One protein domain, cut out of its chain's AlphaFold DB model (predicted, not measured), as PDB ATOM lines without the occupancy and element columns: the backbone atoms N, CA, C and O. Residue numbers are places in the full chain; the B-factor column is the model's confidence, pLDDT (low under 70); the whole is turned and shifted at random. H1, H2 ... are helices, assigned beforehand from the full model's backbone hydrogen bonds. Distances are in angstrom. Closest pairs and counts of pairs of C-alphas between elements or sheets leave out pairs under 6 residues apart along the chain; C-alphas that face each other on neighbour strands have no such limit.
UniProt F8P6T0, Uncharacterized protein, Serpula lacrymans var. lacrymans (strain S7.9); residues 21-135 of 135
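AT A GLANCE: This is residues 21 to 135 of the 135 residues of an uncharacterized protein of Serpula lacrymans var. lacrymans (strain S7.9) (UniProt F8P6T0). A long helical hairpin, H4 and H5, is crossed on the first half of H4 by a second hairpin, H1 and H2; short H6 packs along H4. Residues 100 to 105, at the turn of the long hairpin, stick out. The printed part has 115 residues with six named helices, H1 to H6, and no named strand: all helix, compact, radius of gyration of the C-alphas 13.8 A, spans 40 by 31 by 28 A.

IN THESE COORDINATES: H4, residues 78 to 101, runs 35.3 A from C-alpha 78 at (168.944, 155.513, 229.836). H5 is 104 to 121, 26.0 A; H1 21 to 35, 21.2 A; H2 44 to 59, 22.7 A; H3 64 to 67. H6, 129 to 134, ends with C-alpha 134 at (166.975, 166.768, 216.427).

HOW THE PARTS SIT: H4, the hub, touches five helices, among them H1, about perpendicular at 75 degrees, closest C-alphas Ala 28 and Val 87, 5.6 A. In H1, H2, H4 and H5 every O i to N i+4 pair is within hydrogen-bond range; in H6 0 of 2, but 2 of 3 O i to N i+3 pairs.

THE WHOLE: The printed part has no cut, no long link and no residue under pLDDT 70.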
ATOM      1  N   SER A  21     164.655 147.613 210.409       97.44
ATOM      2  CA  SER A  21     164.774 148.686 211.405       97.44
ATOM      3  C   SER A  21     165.885 148.417 212.420       97.44
ATOM      4  O   SER A  21     166.630 149.330 212.753       97.44
ATOM      5  N   VAL A  22     166.046 147.161 212.856       98.06
ATOM      6  CA  VAL A  22     167.155 146.782 213.747       98.06
ATOM      7  C   VAL A  22     168.496 146.975 213.048       98.06
ATOM      8  O   VAL A  22     169.371 147.601 213.630       98.06
ATOM      9  N   ARG A  23     168.643 146.528 211.791       97.69
ATOM     10  CA  ARG A  23     169.889 146.734 211.029       97.69
ATOM     11  C   ARG A  23     170.255 148.212 210.907       97.69
ATOM     12  O   ARG A  23     171.422 148.557 211.030       97.69
ATOM     13  N   PHE A  24     169.271 149.076 210.675       97.50
ATOM     14  CA  PHE A  24     169.485 150.517 210.543       97.50
ATOM     15  C   PHE A  24     169.934 151.157 211.854       97.50
ATOM     16  O   PHE A  24     170.958 151.833 211.881       97.50
ATOM     17  N   VAL A  25     169.215 150.892 212.950       98.12
ATOM     18  CA  VAL A  25     169.603 151.401 214.272       98.12
ATOM     19  C   VAL A  25     170.981 150.866 214.659       98.12
ATOM     20  O   VAL A  25     171.835 151.641 215.069       98.12
ATOM     21  N   TYR A  26     171.233 149.572 214.454       98.25
ATOM     22  CA  TYR A  26     172.547 148.971 214.673       98.25
ATOM     23  C   TYR A  26     173.651 149.699 213.908       98.25
ATOM     24  O   TYR A  26     174.647 150.079 214.509       98.25
ATOM     25  N   SER A  27     173.469 149.905 212.600       97.31
ATOM     26  CA  SER A  27     174.505 150.488 211.738       97.31
ATOM     27  C   SER A  27     174.828 151.920 212.164       97.31
ATOM     28  O   SER A  27     175.997 152.291 212.219       97.31
ATOM     29  N   ALA A  28     173.812 152.692 212.564       97.69
ATOM     30  CA  ALA A  28     174.012 154.030 213.109       97.69
ATOM     31  C   ALA A  28     174.813 154.005 214.424       97.69
ATOM     32  O   ALA A  28     175.768 154.761 214.577       97.69
ATOM     33  N   LEU A  29     174.482 153.106 215.359       98.31
ATOM     34  CA  LEU A  29     175.233 152.964 216.614       98.31
ATOM     35  C   LEU A  29     176.667 152.470 216.378       98.31
ATOM     36  O   LEU A  29     177.599 152.954 217.016       98.31
ATOM     37  N   ALA A  30     176.851 151.523 215.458       97.75
ATOM     38  CA  ALA A  30     178.161 151.012 215.091       97.75
ATOM     39  C   ALA A  30     179.032 152.114 214.473       97.75
ATOM     40  O   ALA A  30     180.198 152.230 214.843       97.75
ATOM     41  N   ALA A  31     178.474 152.958 213.600       97.19
ATOM     42  CA  ALA A  31     179.181 154.111 213.046       97.19
ATOM     43  C   ALA A  31     179.636 155.080 214.149       97.19
ATOM     44  O   ALA A  31     180.823 155.376 214.237       97.19
ATOM     45  N   VAL A  32     178.740 155.472 215.067       97.88
ATOM     46  CA  VAL A  32     179.100 156.345 216.204       97.88
ATOM     47  C   VAL A  32     180.209 155.738 217.059       97.88
ATOM     48  O   VAL A  32     181.119 156.456 217.469       97.88
ATOM     49  N   TYR A  33     180.148 154.431 217.323       97.31
ATOM     50  CA  TYR A  33     181.171 153.733 218.097       97.31
ATOM     51  C   TYR A  33     182.534 153.719 217.393       97.31
ATOM     52  O   TYR A  33     183.546 154.025 218.016       97.31
ATOM     53  N   HIS A  34     182.569 153.347 216.113       96.56
ATOM     54  CA  HIS A  34     183.824 153.173 215.375       96.56
ATOM     55  C   HIS A  34     184.486 154.486 214.991       96.56
ATOM     56  O   HIS A  34     185.714 154.570 214.958       96.56
ATOM     57  N   ASP A  35     183.673 155.479 214.654       96.25
ATOM     58  CA  ASP A  35     184.152 156.752 214.132       96.25
ATOM     59  C   ASP A  35     184.257 157.805 215.253       96.25
ATOM     60  O   ASP A  35     184.677 158.936 215.003       96.25
ATOM     61  N   HIS A  36     183.916 157.421 216.495       95.94
ATOM     62  CA  HIS A  36     183.870 158.283 217.680       95.94
ATOM     63  C   HIS A  36     183.140 159.598 217.381       95.94
ATOM     64  O   HIS A  36     183.645 160.691 217.663       95.94
ATOM     65  N   THR A  37     181.957 159.485 216.764       96.56
ATOM     66  CA  THR A  37     181.144 160.638 216.354       96.56
ATOM     67  C   THR A  37     180.937 161.568 217.550       96.56
ATOM     68  O   THR A  37     180.353 161.129 218.540       96.56
ATOM     69  N   PRO A  38     181.379 162.841 217.488       95.00
ATOM     70  CA  PRO A  38     181.348 163.722 218.649       95.00
ATOM     71  C   PRO A  38     179.929 163.969 219.164       95.00
ATOM     72  O   PRO A  38     179.108 164.587 218.483       95.00
ATOM     73  N   ILE A  39     179.671 163.548 220.400       96.81
ATOM     74  CA  ILE A  39     178.435 163.822 221.139       96.81
ATOM     75  C   ILE A  39     178.795 164.564 222.426       96.81
ATOM     76  O   ILE A  39     179.794 164.262 223.082       96.81
ATOM     77  N   ASN A  40     178.023 165.601 222.756       94.44
ATOM     78  CA  ASN A  40     178.322 166.466 223.892       94.44
ATOM     79  C   ASN A  40     178.307 165.668 225.204       94.44
ATOM     80  O   ASN A  40     177.400 164.880 225.437       94.44
ATOM     81  N   GLU A  41     179.298 165.911 226.065       94.88
ATOM     82  CA  GLU A  41     179.464 165.256 227.376       94.88
ATOM     83  C   GLU A  41     179.727 163.739 227.353       94.88
ATOM     84  O   GLU A  41     179.922 163.170 228.425       94.88
ATOM     85  N   TRP A  42     179.803 163.096 226.184       97.50
ATOM     86  CA  TRP A  42     180.103 161.665 226.095       97.50
ATOM     87  C   TRP A  42     181.588 161.376 226.308       97.50
ATOM     88  O   TRP A  42     182.458 162.035 225.730       97.50
ATOM     89  N   ASP A  43     181.870 160.348 227.106       96.94
ATOM     90  CA  ASP A  43     183.204 159.782 227.294       96.94
ATOM     91  C   ASP A  43     183.327 158.360 226.706       96.94
ATOM     92  O   ASP A  43     182.391 157.806 226.132       96.94
ATOM     93  N   GLU A  44     184.504 157.742 226.827       95.81
ATOM     94  CA  GLU A  44     184.754 156.388 226.303       95.81
ATOM     95  C   GLU A  44     183.811 155.316 226.875       95.81
ATOM     96  O   GLU A  44     183.539 154.315 226.211       95.81
ATOM     97  N   ASN A  45     183.291 155.497 228.093       97.12
ATOM     98  CA  ASN A  45     182.326 154.564 228.671       97.12
ATOM     99  C   ASN A  45     180.959 154.694 228.000       97.12
ATOM    100  O   ASN A  45     180.238 153.701 227.899       97.12
ATOM    101  N   ASP A  46     180.604 155.890 227.535       98.19
ATOM    102  CA  ASP A  46     179.375 156.135 226.788       98.19
ATOM    103  C   ASP A  46     179.447 155.493 225.396       98.19
ATOM    104  O   ASP A  46     178.526 154.764 225.009       98.19
ATOM    105  N   TYR A  47     180.583 155.632 224.700       97.44
ATOM    106  CA  TYR A  47     180.832 154.914 223.442       97.44
ATOM    107  C   TYR A  47     180.853 153.390 223.647       97.44
ATOM    108  O   TYR A  47     180.255 152.639 222.878       97.44
ATOM    109  N   ALA A  48     181.471 152.900 224.725       96.56
ATOM    110  CA  ALA A  48     181.413 151.478 225.063       96.56
ATOM    111  C   ALA A  48     179.983 151.013 225.392       96.56
ATOM    112  O   ALA A  48     179.613 149.877 225.106       96.56
ATOM    113  N   TYR A  49     179.151 151.872 225.981       97.62
ATOM    114  CA  TYR A  49     177.770 151.522 226.286       97.62
ATOM    115  C   TYR A  49     176.920 151.392 225.018       97.62
ATOM    116  O   TYR A  49     176.141 150.443 224.915       97.62
ATOM    117  N   ILE A  50     177.088 152.269 224.020       97.75
ATOM    118  CA  ILE A  50     176.351 152.121 222.755       97.75
ATOM    119  C   ILE A  50     176.770 150.886 221.959       97.75
ATOM    120  O   ILE A  50     175.910 150.288 221.318       97.75
ATOM    121  N   SER A  51     178.034 150.451 222.029       97.25
ATOM    122  CA  SER A  51     178.453 149.223 221.343       97.25
ATOM    123  C   SER A  51     177.808 147.988 221.968       97.25
ATOM    124  O   SER A  51     177.363 147.093 221.250       97.25
ATOM    125  N   VAL A  52     177.647 147.981 223.295       97.81
ATOM    126  CA  VAL A  52     176.873 146.956 224.009       97.81
ATOM    127  C   VAL A  52     175.402 146.981 223.587       97.81
ATOM    128  O   VAL A  52     174.835 145.925 223.310       97.81
ATOM    129  N   LEU A  53     174.777 148.162 223.497       98.25
ATOM    130  CA  LEU A  53     173.384 148.280 223.046       98.25
ATOM    131  C   LEU A  53     173.207 147.826 221.590       98.25
ATOM    132  O   LEU A  53     172.235 147.137 221.286       98.25
ATOM    133  N   ALA A  54     174.148 148.162 220.705       97.94
ATOM    134  CA  ALA A  54     174.146 147.717 219.316       97.94
ATOM    135  C   ALA A  54     174.244 146.189 219.230       97.94
ATOM    136  O   ALA A  54     173.396 145.554 218.606       97.94
ATOM    137  N   ALA A  55     175.216 145.584 219.916       97.25
ATOM    138  CA  ALA A  55     175.373 144.132 219.948       97.25
ATOM    139  C   ALA A  55     174.120 143.422 220.494       97.25
ATOM    140  O   ALA A  55     173.695 142.416 219.928       97.25
ATOM    141  N   ALA A  56     173.494 143.966 221.543       97.62
ATOM    142  CA  ALA A  56     172.272 143.405 222.119       97.62
ATOM    143  C   ALA A  56     171.058 143.517 221.175       97.62
ATOM    144  O   ALA A  56     170.231 142.607 221.129       97.62
ATOM    145  N   LEU A  57     170.951 144.606 220.402       97.44
ATOM    146  CA  LEU A  57     169.927 144.748 219.360       97.44
ATOM    147  C   LEU A  57     170.129 143.732 218.230       97.44
ATOM    148  O   LEU A  57     169.161 143.139 217.762       97.44
ATOM    149  N   ASP A  58     171.374 143.527 217.795       97.25
ATOM    150  CA  ASP A  58     171.703 142.602 216.704       97.25
ATOM    151  C   ASP A  58     171.512 141.132 217.092       97.25
ATOM    152  O   ASP A  58     171.042 140.330 216.287       97.25
ATOM    153  N   SER A  59     171.822 140.773 218.340       96.31
ATOM    154  CA  SER A  59     171.617 139.418 218.859       96.31
ATOM    155  C   SER A  59     170.158 139.119 219.223       96.31
ATOM    156  O   SER A  59     169.783 137.950 219.346       96.31
ATOM    157  N   GLY A  60     169.329 140.155 219.387       95.88
ATOM    158  CA  GLY A  60     167.951 140.054 219.866       95.88
ATOM    159  C   GLY A  60     167.820 139.934 221.389       95.88
ATOM    160  O   GLY A  60     166.727 139.660 221.880       95.88
ATOM    161  N   GLU A  61     168.903 140.134 222.147       97.38
ATOM    162  CA  GLU A  61     168.864 140.243 223.614       97.38
ATOM    163  C   GLU A  61     168.153 141.518 224.090       97.38
ATOM    164  O   GLU A  61     167.596 141.547 225.189       97.38
ATOM    165  N   LEU A  62     168.167 142.560 223.258       97.00
ATOM    166  CA  LEU A  62     167.417 143.796 223.433       97.00
ATOM    167  C   LEU A  62     166.462 143.953 222.251       97.00
ATOM    168  O   LEU A  62     166.888 143.913 221.096       97.00
ATOM    169  N   GLU A  63     165.171 144.153 222.505       97.56
ATOM    170  CA  GLU A  63     164.237 144.391 221.412       97.56
ATOM    171  C   GLU A  63     164.287 145.858 220.974       97.56
ATOM    172  O   GLU A  63     164.434 146.771 221.786       97.56
ATOM    173  N   LEU A  64     164.020 146.124 219.689       97.19
ATOM    174  CA  LEU A  64     163.807 147.501 219.217       97.19
ATOM    175  C   LEU A  64     162.703 148.206 220.022       97.19
ATOM    176  O   LEU A  64     162.734 149.420 220.221       97.19
ATOM    177  N   SER A  65     161.725 147.434 220.506       96.31
ATOM    178  CA  SER A  65     160.661 147.954 221.346       96.31
ATOM    179  C   SER A  65     161.226 148.595 222.624       96.31
ATOM    180  O   SER A  65     160.709 149.630 223.033       96.31
ATOM    181  N   ASP A  66     162.294 148.066 223.217       97.00
ATOM    182  CA  ASP A  66     162.864 148.544 224.483       97.00
ATOM    183  C   ASP A  66     163.619 149.873 224.353       97.00
ATOM    184  O   ASP A  66     163.730 150.625 225.324       97.00
ATOM    185  N   VAL A  67     164.102 150.187 223.147       97.00
ATOM    186  CA  VAL A  67     164.883 151.403 222.857       97.00
ATOM    187  C   VAL A  67     164.106 152.473 222.092       97.00
ATOM    188  O   VAL A  67     164.555 153.614 222.035       97.00
ATOM    189  N   ARG A  68     162.921 152.158 221.557       97.00
ATOM    190  CA  ARG A  68     161.996 153.179 221.042       97.00
ATOM    191  C   ARG A  68     161.199 153.818 222.170       97.00
ATOM    192  O   ARG A  68     160.885 153.163 223.169       97.00
ATOM    193  N   TRP A  69     160.799 155.072 221.988       97.06
ATOM    194  CA  TRP A  69     159.894 155.723 222.930       97.06
ATOM    195  C   TRP A  69     158.520 155.037 222.957       97.06
ATOM    196  O   TRP A  69     158.038 154.522 221.945       97.06
ATOM    197  N   LYS A  70     157.911 154.997 224.147       95.75
ATOM    198  CA  LYS A  70     156.671 154.252 224.427       95.75
ATOM    199  C   LYS A  70     155.415 155.132 224.446       95.75
ATOM    200  O   LYS A  70     154.329 154.608 224.669       95.75
ATOM    201  N   GLY A  71     155.559 156.431 224.196       94.69
ATOM    202  CA  GLY A  71     154.457 157.389 224.172       94.69
ATOM    203  C   GLY A  71     154.281 158.182 225.474       94.69
ATOM    204  O   GLY A  71     155.022 157.978 226.447       94.69
ATOM    205  N   PRO A  72     153.299 159.100 225.504       93.56
ATOM    206  CA  PRO A  72     153.051 159.976 226.643       93.56
ATOM    207  C   PRO A  72     152.787 159.208 227.944       93.56
ATOM    208  O   PRO A  72     152.145 158.159 227.958       93.56
ATOM    209  N   GLY A  73     153.278 159.747 229.061       89.62
ATOM    210  CA  GLY A  73     153.147 159.121 230.383       89.62
ATOM    211  C   GLY A  73     154.184 158.034 230.687       89.62
ATOM    212  O   GLY A  73     154.193 157.517 231.803       89.62
ATOM    213  N   HIS A  74     155.082 157.723 229.746       91.62
ATOM    214  CA  HIS A  74     156.223 156.838 229.972       91.62
ATOM    215  C   HIS A  74     157.522 157.636 230.132       91.62
ATOM    216  O   HIS A  74     157.912 158.396 229.244       91.62
ATOM    217  N   GLU A  75     158.213 157.435 231.257       93.81
ATOM    218  CA  GLU A  75     159.558 157.977 231.464       93.81
ATOM    219  C   GLU A  75     160.560 157.349 230.489       93.81
ATOM    220  O   GLU A  75     160.487 156.154 230.184       93.81
ATOM    221  N   THR A  76     161.520 158.148 230.016       96.00
ATOM    222  CA  THR A  76     162.572 157.651 229.130       96.00
ATOM    223  C   THR A  76     163.671 156.937 229.905       96.00
ATOM    224  O   THR A  76     164.220 157.431 230.896       96.00
ATOM    225  N   THR A  77     164.047 155.758 229.421       97.19
ATOM    226  CA  THR A  77     165.151 154.989 229.991       97.19
ATOM    227  C   THR A  77     166.501 155.588 229.588       97.19
ATOM    228  O   THR A  77     166.599 156.436 228.697       97.19
ATOM    229  N   LYS A  78     167.579 155.153 230.253       97.19
ATOM    230  CA  LYS A  78     168.944 155.513 229.836       97.19
ATOM    231  C   LYS A  78     169.229 155.002 228.418       97.19
ATOM    232  O   LYS A  78     169.701 155.771 227.594       97.19
ATOM    233  N   ALA A  79     168.894 153.742 228.128       97.81
ATOM    234  CA  ALA A  79     169.138 153.131 226.822       97.81
ATOM    235  C   ALA A  79     168.420 153.880 225.690       97.81
ATOM    236  O   ALA A  79     169.045 154.187 224.683       97.81
ATOM    237  N   GLN A  80     167.148 154.249 225.884       98.38
ATOM    238  CA  GLN A  80     166.388 155.039 224.908       98.38
ATOM    239  C   GLN A  80     167.089 156.360 224.574       98.38
ATOM    240  O   GLN A  80     167.275 156.672 223.402       98.38
ATOM    241  N   ARG A  81     167.527 157.106 225.598       97.94
ATOM    242  CA  ARG A  81     168.216 158.392 225.407       97.94
ATOM    243  C   ARG A  81     169.541 158.236 224.670       97.94
ATOM    244  O   ARG A  81     169.774 158.958 223.714       97.94
ATOM    245  N   PHE A  82     170.354 157.259 225.064       98.31
ATOM    246  CA  PHE A  82     171.643 156.993 224.421       98.31
ATOM    247  C   PHE A  82     171.489 156.582 222.957       98.31
ATOM    248  O   PHE A  82     172.209 157.086 222.102       98.31
ATOM    249  N   VAL A  83     170.534 155.696 222.658       98.50
ATOM    250  CA  VAL A  83     170.266 155.277 221.278       98.50
ATOM    251  C   VAL A  83     169.758 156.451 220.448       98.50
ATOM    252  O   VAL A  83     170.258 156.668 219.350       98.50
ATOM    253  N   ALA A  84     168.805 157.226 220.969       98.31
ATOM    254  CA  ALA A  84     168.280 158.394 220.271       98.31
ATOM    255  C   ALA A  84     169.375 159.428 219.979       98.31
ATOM    256  O   ALA A  84     169.497 159.888 218.848       98.31
ATOM    257  N   GLU A  85     170.192 159.764 220.974       98.31
ATOM    258  CA  GLU A  85     171.237 160.776 220.842       98.31
ATOM    259  C   GLU A  85     172.344 160.339 219.869       98.31
ATOM    260  O   GLU A  85     172.702 161.113 218.981       98.31
ATOM    261  N   ALA A  86     172.804 159.082 219.940       98.38
ATOM    262  CA  ALA A  86     173.757 158.531 218.973       98.38
ATOM    263  C   ALA A  86     173.204 158.519 217.544       98.38
ATOM    264  O   ALA A  86     173.871 158.975 216.618       98.38
ATOM    265  N   VAL A  87     171.975 158.029 217.355       98.38
ATOM    266  CA  VAL A  87     171.356 157.970 216.025       98.38
ATOM    267  C   VAL A  87     171.233 159.368 215.428       98.38
ATOM    268  O   VAL A  87     171.606 159.574 214.276       98.38
ATOM    269  N   VAL A  88     170.788 160.352 216.209       98.19
ATOM    270  CA  VAL A  88     170.663 161.728 215.716       98.19
ATOM    271  C   VAL A  88     172.025 162.363 215.425       98.19
ATOM    272  O   VAL A  88     172.161 163.088 214.439       98.19
ATOM    273  N   ALA A  89     173.050 162.078 216.228       98.12
ATOM    274  CA  ALA A  89     174.403 162.548 215.955       98.12
ATOM    275  C   ALA A  89     174.946 161.986 214.634       98.12
ATOM    276  O   ALA A  89     175.464 162.747 213.816       98.12
ATOM    277  N   GLN A  90     174.747 160.690 214.377       97.81
ATOM    278  CA  GLN A  90     175.125 160.073 213.106       97.81
ATOM    279  C   GLN A  90     174.365 160.683 211.926       97.81
ATOM    280  O   GLN A  90     174.976 161.046 210.923       97.81
ATOM    281  N   MET A  91     173.053 160.892 212.070       97.56
ATOM    282  CA  MET A  91     172.246 161.548 211.038       97.56
ATOM    283  C   MET A  91     172.784 162.945 210.691       97.56
ATOM    284  O   MET A  91     172.822 163.326 209.520       97.56
ATOM    285  N   LYS A  92     173.236 163.715 211.691       96.88
ATOM    286  CA  LYS A  92     173.846 165.041 211.489       96.88
ATOM    287  C   LYS A  92     175.183 164.954 210.737       96.88
ATOM    288  O   LYS A  92     175.441 165.803 209.884       96.88
ATOM    289  N   VAL A  93     176.010 163.942 211.016       96.25
ATOM    290  CA  VAL A  93     177.265 163.696 210.278       96.25
ATOM    291  C   VAL A  93     176.978 163.365 208.816       96.25
ATOM    292  O   VAL A  93     177.488 164.047 207.930       96.25
ATOM    293  N   GLU A  94     176.111 162.388 208.553       95.62
ATOM    294  CA  GLU A  94     175.793 161.952 207.187       95.62
ATOM    295  C   GLU A  94     175.171 163.075 206.355       95.62
ATOM    296  O   GLU A  94     175.522 163.255 205.189       95.62
ATOM    297  N   ARG A  95     174.285 163.877 206.967       95.00
ATOM    298  CA  ARG A  95     173.685 165.049 206.320       95.00
ATOM    299  C   ARG A  95     174.758 165.998 205.810       95.00
ATOM    300  O   ARG A  95     174.741 166.373 204.642       95.00
ATOM    301  N   LYS A  96     175.704 166.344 206.683       94.38
ATOM    302  CA  LYS A  96     176.798 167.253 206.356       94.38
ATOM    303  C   LYS A  96     177.682 166.690 205.241       94.38
ATOM    304  O   LYS A  96     178.043 167.423 204.327       94.38
ATOM    305  N   GLU A  97     178.012 165.401 205.289       92.06
ATOM    306  CA  GLU A  97     178.832 164.768 204.250       92.06
ATOM    307  C   GLU A  97     178.167 164.776 202.871       92.06
ATOM    308  O   GLU A  97     178.851 164.951 201.861       92.06
ATOM    309  N   VAL A  98     176.851 164.564 202.815       92.56
ATOM    310  CA  VAL A  98     176.102 164.590 201.555       92.56
ATOM    311  C   VAL A  98     175.959 166.021 201.030       92.56
ATOM    312  O   VAL A  98     176.229 166.256 199.851       92.56
ATOM    313  N   GLU A  99     175.640 166.990 201.894       90.75
ATOM    314  CA  GLU A  99     175.574 168.414 201.524       90.75
ATOM    315  C   GLU A  99     176.908 168.915 200.942       90.75
ATOM    316  O   GLU A  99     176.936 169.633 199.942       90.75
ATOM    317  N   GLU A 100     178.044 168.493 201.508       91.38
ATOM    318  CA  GLU A 100     179.376 168.835 200.991       91.38
ATOM    319  C   GLU A 100     179.638 168.266 199.582       91.38
ATOM    320  O   GLU A 100     180.397 168.856 198.804       91.38
ATOM    321  N   ARG A 101     178.996 167.147 199.222       90.25
ATOM    322  CA  ARG A 101     179.126 166.496 197.907       90.25
ATOM    323  C   ARG A 101     178.184 167.081 196.848       90.25
ATOM    324  O   ARG A 101     178.494 166.938 195.668       90.25
ATOM    325  N   ASN A 102     177.122 167.795 197.245       86.94
ATOM    326  CA  ASN A 102     176.074 168.337 196.361       86.94
ATOM    327  C   ASN A 102     175.470 167.264 195.430       86.94
ATOM    328  O   ASN A 102     175.391 167.455 194.214       86.94
ATOM    329  N   ASP A 103     175.104 166.116 196.001       90.69
ATOM    330  CA  ASP A 103     174.568 164.957 195.281       90.69
ATOM    331  C   ASP A 103     173.090 164.738 195.650       90.69
ATOM    332  O   ASP A 103     172.777 164.172 196.695       90.69
ATOM    333  N   GLU A 104     172.182 165.210 194.788       88.50
ATOM    334  CA  GLU A 104     170.727 165.180 195.019       88.50
ATOM    335  C   GLU A 104     170.165 163.752 195.156       88.50
ATOM    336  O   GLU A 104     169.228 163.526 195.927       88.50
ATOM    337  N   ASP A 105     170.738 162.781 194.438       90.81
ATOM    338  CA  ASP A 105     170.304 161.383 194.525       90.81
ATOM    339  C   ASP A 105     170.701 160.804 195.893       90.81
ATOM    340  O   ASP A 105     169.881 160.180 196.575       90.81
ATOM    341  N   ALA A 106     171.926 161.093 196.350       91.56
ATOM    342  CA  ALA A 106     172.380 160.704 197.683       91.56
ATOM    343  C   ALA A 106     171.570 161.384 198.801       91.56
ATOM    344  O   ALA A 106     171.299 160.764 199.829       91.56
ATOM    345  N   GLU A 107     171.136 162.635 198.612       92.50
ATOM    346  CA  GLU A 107     170.248 163.321 199.560       92.50
ATOM    347  C   GLU A 107     168.893 162.623 199.690       92.50
ATOM    348  O   GLU A 107     168.369 162.488 200.801       92.50
ATOM    349  N   ALA A 108     168.314 162.177 198.573       93.50
ATOM    350  CA  ALA A 108     167.030 161.487 198.566       93.50
ATOM    351  C   ALA A 108     167.104 160.129 199.280       93.50
ATOM    352  O   ALA A 108     166.225 159.815 200.091       93.50
ATOM    353  N   ASP A 109     168.159 159.352 199.029       94.19
ATOM    354  CA  ASP A 109     168.399 158.084 199.721       94.19
ATOM    355  C   ASP A 109     168.606 158.309 201.224       94.19
ATOM    356  O   ASP A 109     167.932 157.681 202.047       94.19
ATOM    357  N   LEU A 110     169.427 159.298 201.588       95.44
ATOM    358  CA  LEU A 110     169.671 159.651 202.983       95.44
ATOM    359  C   LEU A 110     168.386 160.074 203.711       95.44
ATOM    360  O   LEU A 110     168.158 159.694 204.857       95.44
ATOM    361  N   ASN A 111     167.509 160.833 203.050       95.56
ATOM    362  CA  ASN A 111     166.216 161.225 203.615       95.56
ATOM    363  C   ASN A 111     165.328 160.017 203.933       95.56
ATOM    364  O   ASN A 111     164.676 159.995 204.979       95.56
ATOM    365  N   ASN A 112     165.306 159.011 203.055       96.31
ATOM    366  CA  ASN A 112     164.536 157.788 203.278       96.31
ATOM    367  C   ASN A 112     165.087 156.986 204.464       96.31
ATOM    368  O   ASN A 112     164.319 156.472 205.283       96.31
ATOM    369  N   ASP A 113     166.411 156.909 204.572       96.19
ATOM    370  CA  ASP A 113     167.104 156.205 205.647       96.19
ATOM    371  C   ASP A 113     166.906 156.903 207.002       96.19
ATOM    372  O   ASP A 113     166.563 156.260 208.000       96.19
ATOM    373  N   HIS A 114     166.998 158.234 207.030       97.44
ATOM    374  CA  HIS A 114     166.729 159.054 208.215       97.44
ATOM    375  C   HIS A 114     165.271 158.954 208.660       97.44
ATOM    376  O   HIS A 114     165.005 158.755 209.844       97.44
ATOM    377  N   ALA A 115     164.313 159.006 207.731       97.44
ATOM    378  CA  ALA A 115     162.899 158.818 208.056       97.44
ATOM    379  C   ALA A 115     162.628 157.434 208.675       97.44
ATOM    380  O   ALA A 115     161.846 157.314 209.622       97.44
ATOM    381  N   LEU A 116     163.306 156.388 208.188       97.38
ATOM    382  CA  LEU A 116     163.211 155.050 208.770       97.38
ATOM    383  C   LEU A 116     163.771 155.002 210.199       97.38
ATOM    384  O   LEU A 116     163.148 154.379 211.060       97.38
ATOM    385  N   LEU A 117     164.911 155.647 210.463       97.75
ATOM    386  CA  LEU A 117     165.510 155.728 211.802       97.75
ATOM    387  C   LEU A 117     164.600 156.461 212.794       97.75
ATOM    388  O   LEU A 117     164.351 155.950 213.890       97.75
ATOM    389  N   LEU A 118     164.050 157.611 212.392       97.75
ATOM    390  CA  LEU A 118     163.117 158.378 213.219       97.75
ATOM    391  C   LEU A 118     161.890 157.540 213.583       97.75
ATOM    392  O   LEU A 118     161.580 157.389 214.765       97.75
ATOM    393  N   SER A 119     161.271 156.906 212.585       97.12
ATOM    394  CA  SER A 119     160.098 156.055 212.786       97.12
ATOM    395  C   SER A 119     160.401 154.819 213.647       97.12
ATOM    396  O   SER A 119     159.601 154.441 214.506       97.12
ATOM    397  N   ALA A 120     161.575 154.196 213.477       97.31
ATOM    398  CA  ALA A 120     161.988 153.030 214.261       97.31
ATOM    399  C   ALA A 120     162.071 153.333 215.767       97.31
ATOM    400  O   ALA A 120     161.738 152.472 216.585       97.31
ATOM    401  N   LEU A 121     162.481 154.554 216.123       97.56
ATOM    402  CA  LEU A 121     162.658 155.008 217.504       97.56
ATOM    403  C   LEU A 121     161.503 155.878 218.021       97.56
ATOM    404  O   LEU A 121     161.469 156.199 219.214       97.56
ATOM    405  N   ASN A 122     160.532 156.190 217.158       96.88
ATOM    406  CA  ASN A 122     159.416 157.100 217.420       96.88
ATOM    407  C   ASN A 122     159.874 158.535 217.744       96.88
ATOM    408  O   ASN A 122     159.288 159.188 218.608       96.88
ATOM    409  N   LEU A 123     160.971 158.987 217.126       96.81
ATOM    410  CA  LEU A 123     161.563 160.321 217.326       96.81
ATOM    411  C   LEU A 123     160.872 161.416 216.504       96.81
ATOM    412  O   LEU A 123     161.091 162.593 216.765       96.81
ATOM    413  N   ASP A 124     160.052 161.024 215.535       94.06
ATOM    414  CA  ASP A 124     159.189 161.889 214.729       94.06
ATOM    415  C   ASP A 124     157.938 162.377 215.480       94.06
ATOM    416  O   ASP A 124     157.220 163.244 214.989       94.06
ATOM    417  N   ASP A 125     157.680 161.841 216.672       93.88
ATOM    418  CA  ASP A 125     156.580 162.268 217.529       93.88
ATOM    419  C   ASP A 125     156.959 163.527 218.328       93.88
ATOM    420  O   ASP A 125     157.931 163.528 219.087       93.88
ATOM    421  N   GLU A 126     156.179 164.598 218.171       91.31
ATOM    422  CA  GLU A 126     156.417 165.899 218.813       91.31
ATOM    423  C   GLU A 126     156.329 165.842 220.346       91.31
ATOM    424  O   GLU A 126     156.947 166.657 221.033       91.31
ATOM    425  N   GLU A 127     155.588 164.879 220.904       93.50
ATOM    426  CA  GLU A 127     155.495 164.681 222.352       93.50
ATOM    427  C   GLU A 127     156.678 163.870 222.905       93.50
ATOM    428  O   GLU A 127     156.847 163.775 224.127       93.50
ATOM    429  N   ASN A 128     157.519 163.293 222.038       94.75
ATOM    430  CA  ASN A 128     158.695 162.553 222.466       94.75
ATOM    431  C   ASN A 128     159.738 163.519 223.051       94.75
ATOM    432  O   ASN A 128     160.299 164.330 222.313       94.75
ATOM    433  N   PRO A 129     160.104 163.406 224.340       94.50
ATOM    434  CA  PRO A 129     161.091 164.298 224.948       94.50
ATOM    435  C   PRO A 129     162.496 164.168 224.335       94.50
ATOM    436  O   PRO A 129     163.303 165.083 224.466       94.50
ATOM    437  N   MET A 130     162.807 163.056 223.660       95.38
ATOM    438  CA  MET A 130     164.086 162.848 222.965       95.38
ATOM    439  C   MET A 130     164.125 163.512 221.582       95.38
ATOM    440  O   MET A 130     165.202 163.630 221.005       95.38
ATOM    441  N   SER A 131     162.993 164.003 221.058       92.19
ATOM    442  CA  SER A 131     162.970 164.799 219.817       92.19
ATOM    443  C   SER A 131     163.823 166.067 219.935       92.19
ATOM    444  O   SER A 131     164.298 166.596 218.934       92.19
ATOM    445  N   THR A 132     164.114 166.518 221.164       93.00
ATOM    446  CA  THR A 132     165.013 167.649 221.411       93.00
ATOM    447  C   THR A 132     166.398 167.470 220.790       93.00
ATOM    448  O   THR A 132     167.018 168.478 220.459       93.00
ATOM    449  N   TYR A 133     166.881 166.234 220.610       93.25
ATOM    450  CA  TYR A 133     168.185 165.961 220.001       93.25
ATOM    451  C   TYR A 133     168.246 166.338 218.516       93.25
ATOM    452  O   TYR A 133     169.337 166.572 217.991       93.25
ATOM    453  N   LEU A 134     167.088 166.412 217.845       89.94
ATOM    454  CA  LEU A 134     166.975 166.768 216.427       89.94
ATOM    455  C   LEU A 134     167.324 168.234 216.154       89.94
ATOM    456  O   LEU A 134     167.653 168.569 215.017       89.94
ATOM    457  N   ASN A 135     167.271 169.082 217.184       77.38
ATOM    458  CA  ASN A 135     167.517 170.517 217.078       77.38
ATOM    459  C   ASN A 135     168.996 170.888 217.247       77.38
ATOM    460  O   ASN A 135     169.804 170.035 217.693       77.38
TER     461      ASN A 135